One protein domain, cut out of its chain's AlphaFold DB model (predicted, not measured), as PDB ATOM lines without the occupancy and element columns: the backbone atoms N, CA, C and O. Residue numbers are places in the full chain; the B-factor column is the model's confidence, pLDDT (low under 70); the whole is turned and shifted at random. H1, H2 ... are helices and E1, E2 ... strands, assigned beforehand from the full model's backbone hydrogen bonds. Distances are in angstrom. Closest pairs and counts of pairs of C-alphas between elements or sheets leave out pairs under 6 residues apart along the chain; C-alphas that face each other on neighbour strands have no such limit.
ATOM      1  N   LYS A  45     219.909 124.905 294.950       63.62
ATOM      2  CA  LYS A  45     220.546 126.235 295.034       63.62
ATOM      3  C   LYS A  45     222.068 126.186 295.172       63.62
ATOM      4  O   LYS A  45     222.710 127.219 295.033       63.62
ATOM      5  N   HIS A  46     222.642 125.014 295.437       72.38
ATOM      6  CA  HIS A  46     224.082 124.833 295.581       72.38
ATOM      7  C   HIS A  46     224.515 123.540 294.893       72.38
ATOM      8  O   HIS A  46     223.826 122.525 294.979       72.38
ATOM      9  N   GLY A  47     225.655 123.570 294.209       85.44
ATOM     10  CA  GLY A  47     226.164 122.419 293.477       85.44
ATOM     11  C   GLY A  47     227.165 122.817 292.407       85.44
ATOM     12  O   GLY A  47     227.153 123.949 291.929       85.44
ATOM     13  N   ASP A  48     228.001 121.856 292.042       91.75
ATOM     14  CA  ASP A  48     229.071 121.997 291.069       91.75
ATOM     15  C   ASP A  48     228.948 120.875 290.037       91.75
ATOM     16  O   ASP A  48     228.819 119.701 290.395       91.75
ATOM     17  N   PHE A  49     228.995 121.230 288.757       94.19
ATOM     18  CA  PHE A  49     228.811 120.309 287.643       94.19
ATOM     19  C   PHE A  49     229.968 120.444 286.667       94.19
ATOM     20  O   PHE A  49     230.355 121.545 286.288       94.19
ATOM     21  N   TRP A  50     230.487 119.303 286.232       96.56
ATOM     22  CA  TRP A  50     231.474 119.227 285.168       96.56
ATOM     23  C   TRP A  50     230.833 118.585 283.953       96.56
ATOM     24  O   TRP A  50     230.109 117.595 284.086       96.56
ATOM     25  N   SER A  51     231.116 119.124 282.775       95.81
ATOM     26  CA  SER A  51     230.632 118.561 281.524       95.81
ATOM     27  C   SER A  51     231.742 118.509 280.481       95.81
ATOM     28  O   SER A  51     232.689 119.296 280.505       95.81
ATOM     29  N   ILE A  52     231.627 117.537 279.579       95.44
ATOM     30  CA  ILE A  52     232.441 117.458 278.374       95.44
ATOM     31  C   ILE A  52     231.513 117.205 277.192       95.44
ATOM     32  O   ILE A  52     230.711 116.270 277.204       95.44
ATOM     33  N   GLN A  53     231.615 118.060 276.186       92.94
ATOM     34  CA  GLN A  53     230.833 117.997 274.965       92.94
ATOM     35  C   GLN A  53     231.756 117.679 273.798       92.94
ATOM     36  O   GLN A  53     232.827 118.268 273.658       92.94
ATOM     37  N   PHE A  54     231.320 116.752 272.952       89.75
ATOM     38  CA  PHE A  54     231.976 116.414 271.698       89.75
ATOM     39  C   PHE A  54     230.988 116.643 270.565       89.75
ATOM     40  O   PHE A  54     229.864 116.145 270.610       89.75
ATOM     41  N   GLU A  55     231.419 117.371 269.548       83.06
ATOM     42  CA  GLU A  55     230.641 117.624 268.340       83.06
ATOM     43  C   GLU A  55     231.392 117.031 267.152       83.06
ATOM     44  O   GLU A  55     232.607 117.189 267.051       83.06
ATOM     45  N   ASN A  56     230.690 116.335 266.260       77.94
ATOM     46  CA  ASN A  56     231.284 115.745 265.065       77.94
ATOM     47  C   ASN A  56     230.261 115.746 263.922       77.94
ATOM     48  O   ASN A  56     229.094 115.415 264.151       77.94
ATOM     49  N   ASP A  57     230.712 116.063 262.708       64.31
ATOM     50  CA  ASP A  57     229.908 116.054 261.475       64.31
ATOM     51  C   ASP A  57     229.360 114.664 261.104       64.31
ATOM     52  O   ASP A  57     228.402 114.543 260.345       64.31
ATOM     53  N   LEU A  58     229.928 113.576 261.644       55.62
ATOM     54  CA  LEU A  58     229.585 112.206 261.237       55.62
ATOM     55  C   LEU A  58     228.130 111.782 261.524       55.62
ATOM     56  O   LEU A  58     227.691 110.747 261.020       55.62
ATOM     57  N   PHE A  59     227.398 112.532 262.354       54.69
ATOM     58  CA  PHE A  59     226.023 112.212 262.761       54.69
ATOM     59  C   PHE A  59     224.947 113.012 262.007       54.69
ATOM     60  O   PHE A  59     223.763 112.691 262.128       54.69
ATOM     61  N   GLY A  60     225.343 114.014 261.214       50.31
ATOM     62  CA  GLY A  60     224.479 114.709 260.263       50.31
ATOM     63  C   GLY A  60     224.450 113.959 258.934       50.31
ATOM     64  O   GLY A  60     225.407 113.288 258.562       50.31
ATOM     65  N   SER A  61     223.341 114.013 258.210       49.53
ATOM     66  CA  SER A  61     223.169 113.348 256.918       49.53
ATOM     67  C   SER A  61     224.108 113.914 255.840       49.53
ATOM     68  O   SER A  61     223.678 114.706 255.015       49.53
ATOM     69  N   GLY A  62     225.378 113.503 255.849       49.50
ATOM     70  CA  GLY A  62     226.293 113.410 254.707       49.50
ATOM     71  C   GLY A  62     226.613 114.655 253.874       49.50
ATOM     72  O   GLY A  62     227.285 114.475 252.861       49.50
ATOM     73  N   ASP A  63     226.160 115.863 254.229       51.03
ATOM     74  CA  ASP A  63     226.248 117.023 253.319       51.03
ATOM     75  C   ASP A  63     226.877 118.297 253.912       51.03
ATOM     76  O   ASP A  63     227.291 119.178 253.153       51.03
ATOM     77  N   ASP A  64     227.058 118.393 255.233       50.16
ATOM     78  CA  ASP A  64     227.797 119.518 255.812       50.16
ATOM     79  C   ASP A  64     229.293 119.234 255.699       50.16
ATOM     80  O   ASP A  64     229.906 118.491 256.446       50.16
ATOM     81  N   ARG A  65     229.894 119.770 254.640       54.50
ATOM     82  CA  ARG A  65     231.265 119.457 254.214       54.50
ATOM     83  C   ARG A  65     232.334 120.203 255.005       54.50
ATOM     84  O   ARG A  65     233.467 120.325 254.545       54.50
ATOM     85  N   PHE A  66     231.974 120.757 256.163       58.62
ATOM     86  CA  PHE A  66     232.608 121.970 256.637       58.62
ATOM     87  C   PHE A  66     232.777 122.100 258.179       58.62
ATOM     88  O   PHE A  66     233.214 123.159 258.651       58.62
ATOM     89  N   TYR A  67     232.573 121.073 259.003       60.00
ATOM     90  CA  TYR A  67     232.916 121.150 260.434       60.00
ATOM     91  C   TYR A  67     233.371 119.808 261.009       60.00
ATOM     92  O   TYR A  67     232.587 118.927 261.321       60.00
ATOM     93  N   SER A  68     234.674 119.655 261.220       66.56
ATOM     94  CA  SER A  68     235.246 118.324 261.417       66.56
ATOM     95  C   SER A  68     235.048 117.805 262.837       66.56
ATOM     96  O   SER A  68     234.703 116.639 263.021       66.56
ATOM     97  N   HIS A  69     235.306 118.644 263.847       82.56
ATOM     98  CA  HIS A  69     235.225 118.231 265.248       82.56
ATOM     99  C   HIS A  69     235.262 119.420 266.212       82.56
ATOM    100  O   HIS A  69     236.057 120.349 266.043       82.56
ATOM    101  N   GLY A  70     234.472 119.338 267.278       89.69
ATOM    102  CA  GLY A  70     234.508 120.248 268.419       89.69
ATOM    103  C   GLY A  70     234.657 119.499 269.733       89.69
ATOM    104  O   GLY A  70     234.170 118.380 269.900       89.69
ATOM    105  N   THR A  71     235.344 120.104 270.696       94.44
ATOM    106  CA  THR A  71     235.360 119.606 272.075       94.44
ATOM    107  C   THR A  71     235.318 120.771 273.034       94.44
ATOM    108  O   THR A  71     236.140 121.675 272.919       94.44
ATOM    109  N   GLU A  72     234.400 120.726 273.991       97.06
ATOM    110  CA  GLU A  72     234.295 121.710 275.060       97.06
ATOM    111  C   GLU A  72     234.275 121.012 276.413       97.06
ATOM    112  O   GLU A  72     233.584 120.014 276.602       97.06
ATOM    113  N   PHE A  73     235.042 121.543 277.357       97.88
ATOM    114  CA  PHE A  73     234.981 121.179 278.760       97.88
ATOM    115  C   PHE A  73     234.423 122.358 279.544       97.88
ATOM    116  O   PHE A  73     234.911 123.476 279.377       97.88
ATOM    117  N   SER A  74     233.440 122.112 280.407       97.50
ATOM    118  CA  SER A  74     232.819 123.169 281.196       97.50
ATOM    119  C   SER A  74     232.656 122.809 282.668       97.50
ATOM    120  O   SER A  74     232.500 121.645 283.046       97.50
ATOM    121  N   TYR A  75     232.704 123.845 283.499       97.19
ATOM    122  CA  TYR A  75     232.472 123.814 284.934       97.19
ATOM    123  C   TYR A  75     231.385 124.814 285.289       97.19
ATOM    124  O   TYR A  75     231.588 126.016 285.134       97.19
ATOM    125  N   LEU A  76     230.259 124.326 285.786       95.44
ATOM    126  CA  LEU A  76     229.159 125.136 286.285       95.44
ATOM    127  C   LEU A  76     229.152 125.084 287.811       95.44
ATOM    128  O   LEU A  76     229.006 124.007 288.384       95.44
ATOM    129  N   SER A  77     229.226 126.242 288.463       93.06
ATOM    130  CA  SER A  77     228.982 126.373 289.899       93.06
ATOM    131  C   SER A  77     227.695 127.147 290.144       93.06
ATOM    132  O   SER A  77     227.531 128.265 289.658       93.06
ATOM    133  N   LEU A  78     226.793 126.569 290.938       90.25
ATOM    134  CA  LEU A  78     225.586 127.230 291.450       90.25
ATOM    135  C   LEU A  78     225.876 128.097 292.689       90.25
ATOM    136  O   LEU A  78     224.963 128.551 293.373       90.25
ATOM    137  N   SER A  79     227.153 128.287 293.024       87.12
ATOM    138  CA  SER A  79     227.582 129.224 294.059       87.12
ATOM    139  C   SER A  79     227.529 130.665 293.554       87.12
ATOM    140  O   SER A  79     227.490 130.922 292.351       87.12
ATOM    141  N   LYS A  80     227.584 131.625 294.489       86.62
ATOM    142  CA  LYS A  80     227.626 133.053 294.155       86.62
ATOM    143  C   LYS A  80     228.764 133.329 293.146       86.62
ATOM    144  O   LYS A  80     229.919 133.041 293.470       86.62
ATOM    145  N   PRO A  81     228.465 133.906 291.967       90.50
ATOM    146  CA  PRO A  81     229.482 134.296 290.995       90.50
ATOM    147  C   PRO A  81     230.446 135.352 291.561       90.50
ATOM    148  O   PRO A  81     230.090 136.062 292.508       90.50
ATOM    149  N   PRO A  82     231.648 135.508 290.979       90.81
ATOM    150  CA  PRO A  82     232.559 136.586 291.349       90.81
ATOM    151  C   PRO A  82     231.895 137.965 291.246       90.81
ATOM    152  O   PRO A  82     231.179 138.237 290.280       90.81
ATOM    153  N   ASP A  83     232.195 138.859 292.193       90.94
ATOM    154  CA  ASP A  83     231.512 140.158 292.304       90.94
ATOM    155  C   ASP A  83     231.611 141.007 291.025       90.94
ATOM    156  O   ASP A  83     230.671 141.713 290.658       90.94
ATOM    157  N   TRP A  84     232.728 140.907 290.299       89.62
ATOM    158  CA  TRP A  84     232.914 141.618 289.034       89.62
ATOM    159  C   TRP A  84     231.942 141.138 287.943       89.62
ATOM    160  O   TRP A  84     231.441 141.958 287.180       89.62
ATOM    161  N   MET A  85     231.622 139.838 287.887       90.50
ATOM    162  CA  MET A  85     230.638 139.307 286.935       90.50
ATOM    163  C   MET A  85     229.235 139.754 287.317       90.50
ATOM    164  O   MET A  85     228.463 140.151 286.447       90.50
ATOM    165  N   THR A  86     228.915 139.730 288.616       88.88
ATOM    166  CA  THR A  86     227.611 140.202 289.086       88.88
ATOM    167  C   THR A  86     227.432 141.691 288.805       88.88
ATOM    168  O   THR A  86     226.406 142.079 288.262       88.88
ATOM    169  N   ASN A  87     228.455 142.513 289.050       89.69
ATOM    170  CA  ASN A  87     228.387 143.947 288.788       89.69
ATOM    171  C   ASN A  87     228.231 144.252 287.289       89.69
ATOM    172  O   ASN A  87     227.411 145.084 286.914       89.69
ATOM    173  N   LEU A  88     228.945 143.531 286.414       88.56
ATOM    174  CA  LEU A  88     228.726 143.637 284.969       88.56
ATOM    175  C   LEU A  88     227.283 143.280 284.589       88.56
ATOM    176  O   LEU A  88     226.667 144.007 283.815       88.56
ATOM    177  N   GLY A  89     226.730 142.207 285.163       87.31
ATOM    178  CA  GLY A  89     225.339 141.809 284.949       87.31
ATOM    179  C   GLY A  89     224.329 142.878 285.379       87.31
ATOM    180  O   GLY A  89     223.354 143.107 284.671       87.31
ATOM    181  N   GLU A  90     224.573 143.585 286.484       88.38
ATOM    182  CA  GLU A  90     223.706 144.677 286.966       88.38
ATOM    183  C   GLU A  90     223.653 145.867 285.999       88.38
ATOM    184  O   GLU A  90     222.649 146.580 285.935       88.38
ATOM    185  N   HIS A  91     224.718 146.078 285.223       89.56
ATOM    186  CA  HIS A  91     224.807 147.155 284.240       89.56
ATOM    187  C   HIS A  91     224.240 146.783 282.860       89.56
ATOM    188  O   HIS A  91     224.087 147.665 282.011       89.56
ATOM    189  N   LEU A  92     223.903 145.510 282.621       87.44
ATOM    190  CA  LEU A  92     223.341 145.072 281.347       87.44
ATOM    191  C   LEU A  92     221.828 145.347 281.281       87.44
ATOM    192  O   LEU A  92     221.067 144.892 282.144       87.44
ATOM    193  N   PRO A  93     221.340 146.047 280.236       84.94
ATOM    194  CA  PRO A  93     219.907 146.181 280.029       84.94
ATOM    195  C   PRO A  93     219.295 144.787 279.820       84.94
ATOM    196  O   PRO A  93     219.860 143.953 279.119       84.94
ATOM    197  N   PHE A  94     218.136 144.548 280.438       82.81
ATOM    198  CA  PHE A  94     217.386 143.279 280.409       82.81
ATOM    199  C   PHE A  94     217.979 142.097 281.189       82.81
ATOM    200  O   PHE A  94     217.338 141.051 281.241       82.81
ATOM    201  N   PHE A  95     219.118 142.251 281.869       83.62
ATOM    202  CA  PHE A  95     219.581 141.239 282.818       83.62
ATOM    203  C   PHE A  95     218.943 141.475 284.198       83.62
ATOM    204  O   PHE A  95     218.853 142.609 284.687       83.62
ATOM    205  N   ARG A  96     218.422 140.412 284.813       80.25
ATOM    206  CA  ARG A  96     217.815 140.437 286.149       80.25
ATOM    207  C   ARG A  96     218.306 139.234 286.933       80.25
ATOM    208  O   ARG A  96     218.227 138.104 286.466       80.25
ATOM    209  N   PHE A  97     218.788 139.504 288.134       77.94
ATOM    210  CA  PHE A  97     219.150 138.490 289.108       77.94
ATOM    211  C   PHE A  97     217.867 137.937 289.741       77.94
ATOM    212  O   PHE A  97     217.099 138.696 290.326       77.94
ATOM    213  N   GLY A  98     217.613 136.639 289.576       76.38
ATOM    214  CA  GLY A  98     216.512 135.927 290.229       76.38
ATOM    215  C   GLY A  98     216.957 135.148 291.471       76.38
ATOM    216  O   GLY A  98     217.800 135.617 292.226       76.38
ATOM    217  N   ASP A  99     216.390 133.968 291.722       74.44
ATOM    218  CA  ASP A  99     216.621 133.222 292.971       74.44
ATOM    219  C   ASP A  99     217.879 132.339 292.952       74.44
ATOM    220  O   ASP A  99     218.375 131.924 294.003       74.44
ATOM    221  N   VAL A 100     218.386 132.048 291.752       75.00
ATOM    222  CA  VAL A 100     219.626 131.307 291.516       75.00
ATOM    223  C   VAL A 100     220.586 132.187 290.729       75.00
ATOM    224  O   VAL A 100     220.211 132.803 289.722       75.00
ATOM    225  N   HIS A 101     221.835 132.210 291.187       84.94
ATOM    226  CA  HIS A 101     222.968 132.815 290.499       84.94
ATOM    227  C   HIS A 101     224.030 131.748 290.335       84.94
ATOM    228  O   HIS A 101     224.435 131.132 291.316       84.94
ATOM    229  N   ALA A 102     224.459 131.536 289.104       90.19
ATOM    230  CA  ALA A 102     225.454 130.541 288.782       90.19
ATOM    231  C   ALA A 102     226.467 131.112 287.799       90.19
ATOM    232  O   ALA A 102     226.192 132.075 287.076       90.19
ATOM    233  N   VAL A 103     227.651 130.515 287.794       94.06
ATOM    234  CA  VAL A 103     228.711 130.840 286.850       94.06
ATOM    235  C   VAL A 103     229.179 129.575 286.159       94.06
ATOM    236  O   VAL A 103     229.448 128.574 286.824       94.06
ATOM    237  N   GLN A 104     229.282 129.626 284.835       95.88
ATOM    238  CA  GLN A 104     229.913 128.574 284.051       95.88
ATOM    239  C   GLN A 104     231.219 129.076 283.452       95.88
ATOM    240  O   GLN A 104     231.272 130.174 282.908       95.88
ATOM    241  N   TYR A 105     232.260 128.258 283.529       97.06
ATOM    242  CA  TYR A 105     233.498 128.457 282.791       97.06
ATOM    243  C   TYR A 105     233.649 127.343 281.772       97.06
ATOM    244  O   TYR A 105     233.536 126.174 282.145       97.06
ATOM    245  N   SER A 106     233.953 127.689 280.526       97.75
ATOM    246  CA  SER A 106     234.224 126.705 279.478       97.75
ATOM    247  C   SER A 106     235.598 126.921 278.857       97.75
ATOM    248  O   SER A 106     236.074 128.050 278.736       97.75
ATOM    249  N   LEU A 107     236.223 125.827 278.434       98.38
ATOM    250  CA  LEU A 107     237.390 125.804 277.560       98.38
ATOM    251  C   LEU A 107     237.074 124.869 276.398       98.38
ATOM    252  O   LEU A 107     236.851 123.673 276.600       98.38
ATOM    253  N   GLY A 108     237.052 125.413 275.187       96.94
ATOM    254  CA  GLY A 108     236.651 124.679 273.999       96.94
ATOM    255  C   GLY A 108     237.605 124.864 272.835       96.94
ATOM    256  O   GLY A 108     238.294 125.876 272.715       96.94
ATOM    257  N   GLN A 109     237.632 123.867 271.958       95.75
ATOM    258  CA  GLN A 109     238.271 123.955 270.657       95.75
ATOM    259  C   GLN A 109     237.323 123.539 269.536       95.75
ATOM    260  O   GLN A 109     236.489 122.647 269.703       95.75
ATOM    261  N   LYS A 110     237.515 124.146 268.368       92.81
ATOM    262  CA  LYS A 110     236.862 123.779 267.110       92.81
ATOM    263  C   LYS A 110     237.909 123.590 266.028       92.81
ATOM    264  O   LYS A 110     238.817 124.413 265.912       92.81
ATOM    265  N   ILE A 111     237.781 122.523 265.249       89.31
ATOM    266  CA  ILE A 111     238.673 122.197 264.137       89.31
ATOM    267  C   ILE A 111     237.864 122.215 262.842       89.31
ATOM    268  O   ILE A 111     236.825 121.565 262.724       89.31
ATOM    269  N   PHE A 112     238.378 122.947 261.862       86.31
ATOM    270  CA  PHE A 112     237.821 123.080 260.528       86.31
ATOM    271  C   PHE A 112     238.833 122.535 259.523       86.31
ATOM    272  O   PHE A 112     240.014 122.873 259.587       86.31
ATOM    273  N   THR A 113     238.378 121.698 258.599       84.44
ATOM    274  CA  THR A 113     239.218 121.106 257.548       84.44
ATOM    275  C   THR A 113     238.663 121.414 256.159       84.44
ATOM    276  O   THR A 113     237.452 121.588 256.029       84.44
ATOM    277  N   PRO A 114     239.479 121.409 255.098       82.19
ATOM    278  CA  PRO A 114     238.956 121.263 253.739       82.19
ATOM    279  C   PRO A 114     238.077 120.009 253.604       82.19
ATOM    280  O   PRO A 114     238.066 119.134 254.482       82.19
ATOM    281  N   GLN A 115     237.349 119.919 252.493       79.25
ATOM    282  CA  GLN A 115     236.522 118.766 252.153       79.25
ATOM    283  C   GLN A 115     237.364 117.479 252.067       79.25
ATOM    284  O   GLN A 115     236.924 116.426 252.529       79.25
ATOM    285  N   ASP A 116     238.579 117.555 251.508       80.31
ATOM    286  CA  ASP A 116     239.562 116.466 251.563       80.31
ATOM    287  C   ASP A 116     240.497 116.633 252.769       80.31
ATOM    288  O   ASP A 116     241.473 117.384 252.735       80.31
ATOM    289  N   THR A 117     240.220 115.881 253.834       76.88
ATOM    290  CA  THR A 117     240.994 115.905 255.087       76.88
ATOM    291  C   THR A 117     242.348 115.199 255.010       76.88
ATOM    292  O   THR A 117     243.099 115.218 255.985       76.88
ATOM    293  N   GLN A 118     242.662 114.535 253.893       81.25
ATOM    294  CA  GLN A 118     243.964 113.904 253.654       81.25
ATOM    295  C   GLN A 118     244.852 114.749 252.733       81.25
ATOM    296  O   GLN A 118     246.026 114.422 252.542       81.25
ATOM    297  N   ALA A 119     244.322 115.843 252.178       81.00
ATOM    298  CA  ALA A 119     245.092 116.750 251.348       81.00
ATOM    299  C   ALA A 119     246.199 117.429 252.165       81.00
ATOM    300  O   ALA A 119     245.944 118.114 253.157       81.00
ATOM    301  N   VAL A 120     247.440 117.240 251.715       82.00
ATOM    302  CA  VAL A 120     248.656 117.861 252.272       82.00
ATOM    303  C   VAL A 120     249.107 119.090 251.478       82.00
ATOM    304  O   VAL A 120     249.906 119.888 251.963       82.00
ATOM    305  N   SER A 121     248.621 119.232 250.245       84.50
ATOM    306  CA  SER A 121     248.853 120.390 249.383       84.50
ATOM    307  C   SER A 121     247.801 121.468 249.622       84.50
ATOM    308  O   SER A 121     246.665 121.162 249.977       84.50
ATOM    309  N   LEU A 122     248.165 122.727 249.368       82.81
ATOM    310  CA  LEU A 122     247.208 123.831 249.361       82.81
ATOM    311  C   LEU A 122     246.119 123.577 248.307       82.81
ATOM    312  O   LEU A 122     246.432 123.264 247.160       82.81
ATOM    313  N   ILE A 123     244.859 123.732 248.708       85.44
ATOM    314  CA  ILE A 123     243.699 123.735 247.817       85.44
ATOM    315  C   ILE A 123     243.210 125.182 247.763       85.44
ATOM    316  O   ILE A 123     242.705 125.687 248.759       85.44
ATOM    317  N   GLU A 124     243.418 125.869 246.639       87.88
ATOM    318  CA  GLU A 124     243.093 127.303 246.512       87.88
ATOM    319  C   GLU A 124     241.580 127.572 246.487       87.88
ATOM    320  O   GLU A 124     241.133 128.613 246.964       87.88
ATOM    321  N   ASP A 125     240.799 126.611 245.987       87.94
ATOM    322  CA  ASP A 125     239.340 126.704 245.842       87.94
ATOM    323  C   ASP A 125     238.566 126.105 247.036       87.94
ATOM    324  O   ASP A 125     237.350 125.922 246.965       87.94
ATOM    325  N   ASP A 126     239.256 125.781 248.134       84.88
ATOM    326  CA  ASP A 126     238.655 125.271 249.368       84.88
ATOM    327  C   ASP A 126     239.234 126.005 250.582       84.88
ATOM    328  O   ASP A 126     240.249 126.701 250.531       84.88
ATOM    329  N   ARG A 127     238.559 125.879 251.713       81.44
ATOM    330  CA  ARG A 127     238.988 126.491 252.962       81.44
ATOM    331  C   ARG A 127     240.209 125.767 253.551       81.44
ATOM    332  O   ARG A 127     240.330 124.545 253.451       81.44
ATOM    333  N   PRO A 128     241.099 126.493 254.236       87.25
ATOM    334  CA  PRO A 128     242.260 125.891 254.867       87.25
ATOM    335  C   PRO A 128     241.878 125.106 256.125       87.25
ATOM    336  O   PRO A 128     240.800 125.270 256.701       87.25
ATOM    337  N   TYR A 129     242.830 124.312 256.611       88.19
ATOM    338  CA  TYR A 129     242.791 123.813 257.980       88.19
ATOM    339  C   TYR A 129     242.851 124.989 258.955       88.19
ATOM    340  O   TYR A 129     243.758 125.821 258.880       88.19
ATOM    341  N   ALA A 130     241.909 125.042 259.888       90.81
ATOM    342  CA  ALA A 130     241.868 126.062 260.923       90.81
ATOM    343  C   ALA A 130     241.460 125.457 262.266       90.81
ATOM    344  O   ALA A 130     240.663 124.524 262.336       90.81
ATOM    345  N   GLY A 131     242.006 126.019 263.340       91.88
ATOM    346  CA  GLY A 131     241.642 125.683 264.709       91.88
ATOM    347  C   GLY A 131     241.245 126.943 265.461       91.88
ATOM    348  O   GLY A 131     241.912 127.969 265.342       91.88
ATOM    349  N   TRP A 132     240.179 126.863 266.249       94.44
ATOM    350  CA  TRP A 132     239.778 127.925 267.161       94.44
ATOM    351  C   TRP A 132     239.729 127.380 268.582       94.44
ATOM    352  O   TRP A 132     238.845 126.597 268.911       94.44
ATOM    353  N   LEU A 133     240.680 127.810 269.411       97.19
ATOM    354  CA  LEU A 133     240.667 127.608 270.856       97.19
ATOM    355  C   LEU A 133     240.029 128.829 271.531       97.19
ATOM    356  O   LEU A 133     240.427 129.963 271.254       97.19
ATOM    357  N   TYR A 134     239.062 128.612 272.414       97.25
ATOM    358  CA  TYR A 134     238.367 129.669 273.144       97.25
ATOM    359  C   TYR A 134     238.122 129.277 274.598       97.25
ATOM    360  O   TYR A 134     238.078 128.099 274.944       97.25
ATOM    361  N   GLY A 135     237.925 130.287 275.441       97.81
ATOM    362  CA  GLY A 135     237.387 130.118 276.783       97.81
ATOM    363  C   GLY A 135     236.265 131.117 277.041       97.81
ATOM    364  O   GLY A 135     236.275 132.209 276.470       97.81
ATOM    365  N   SER A 136     235.303 130.743 277.883       96.44
ATOM    366  CA  SER A 136     234.172 131.594 278.265       96.44
ATOM    367  C   SER A 136     233.964 131.614 279.780       96.44
ATOM    368  O   SER A 136     234.384 130.709 280.503       96.44
ATOM    369  N   ALA A 137     233.328 132.689 280.247       95.12
ATOM    370  CA  ALA A 137     232.768 132.814 281.584       95.12
ATOM    371  C   ALA A 137     231.343 133.361 281.437       95.12
ATOM    372  O   ALA A 137     231.145 134.449 280.894       95.12
ATOM    373  N   GLU A 138     230.358 132.603 281.895       92.94
ATOM    374  CA  GLU A 138     228.941 132.851 281.649       92.94
ATOM    375  C   GLU A 138     228.208 133.040 282.969       92.94
ATOM    376  O   GLU A 138     228.350 132.242 283.895       92.94
ATOM    377  N   LEU A 139     227.424 134.113 283.055       91.62
ATOM    378  CA  LEU A 139     226.582 134.407 284.205       91.62
ATOM    379  C   LEU A 139     225.171 133.883 283.939       91.62
ATOM    380  O   LEU A 139     224.496 134.327 283.011       91.62
ATOM    381  N   LEU A 140     224.722 132.957 284.774       89.38
ATOM    382  CA  LEU A 140     223.432 132.291 284.653       89.38
ATOM    383  C   LEU A 140     222.535 132.741 285.802       89.38
ATOM    384  O   LEU A 140     222.946 132.753 286.965       89.38
ATOM    385  N   SER A 141     221.288 133.093 285.494       85.38
ATOM    386  CA  SER A 141     220.289 133.357 286.522       85.38
ATOM    387  C   SER A 141     218.942 132.763 286.156       85.38
ATOM    388  O   SER A 141     218.540 132.772 284.993       85.38
ATOM    389  N   ARG A 142     218.244 132.239 287.165       81.75
ATOM    390  CA  ARG A 142     216.866 131.774 287.040       81.75
ATOM    391  C   ARG A 142     215.941 132.797 287.676       81.75
ATOM    392  O   ARG A 142     216.069 133.072 288.865       81.75
ATOM    393  N   TYR A 143     215.014 133.326 286.889       72.06
ATOM    394  CA  TYR A 143     213.919 134.154 287.381       72.06
ATOM    395  C   TYR A 143     212.725 133.258 287.731       72.06
ATOM    396  O   TYR A 143     212.406 132.339 286.976       72.06
TER     397      TYR A 143
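AT A GLANCE: This is residues 45 to 143 of the 145 residues of an uncharacterized protein of Sedimenticola sp (UniProt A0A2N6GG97). What is the main picture? A long, twisted sheet of four antiparallel strands, in the order E1 E2 E3 E4, makes a rod, with helix H1 crossing over E4 near one end. The long links, residues 57 to 68 and 113 to 129, lie at the other end. What is it made of? The printed part has 99 residues, with four named strands and one named helix in the order E1 E2 H1 E3 E4, and its class is mostly strand, with 44 of the 53 residues in named elements held by strands. It is only just loose, close to extended, with a radius of gyration of the C-alphas of 18.9 A and spans of 53 by 25 by 21 A.

HOW THE PARTS SIT: How does the sheet begin? E1, residues 48 to 56, and E2, residues 69 to 77, form a hairpin at 169 degrees, with N 51 and O 74 within hydrogen-bond range at 2.9 A. What follows beside E2? E3, residues 100 to 112, is its antiparallel neighbour at 165 degrees, with N 75 and O 105 at 2.8 A. E4, residues 130 to 142, forms a hairpin with E3 at 166 degrees, with N 104 and O 138 at 2.9 A. Where is the helix? H1, residues 83 to 91, is on the sheet at a height of 10.2 A, across the strands at 78 degrees to E4 on the local plane. It is over E4, and only just not over E3, on which 2 of its 9 C-alphas fall; the closest C-alphas of H1 and E4 are those of Met 85 and Leu 139, 6.9 A apart. In H1 every O i to N i+4 pair is within hydrogen-bond range.

IN THESE COORDINATES: Where does E1 begin and E4 end? C-alpha 48 is at (229.071, 121.997, 291.069) and C-alpha 142 at (216.866, 131.774, 287.040). How long are the elements? From first to last C-alpha, E1 measures 26.8 A, E2 26.7 A, H1 12.6 A, E3 36.9 A and E4 36.6 A.

THE WHOLE: How far does it reach? The two C-alphas farthest apart, those of Asp 99 and Ser 121, are 55.7 A apart, and the printed part has no cut. Where is confidence low? The pLDDT is under 70 at residue 45 and residues 57 to 68.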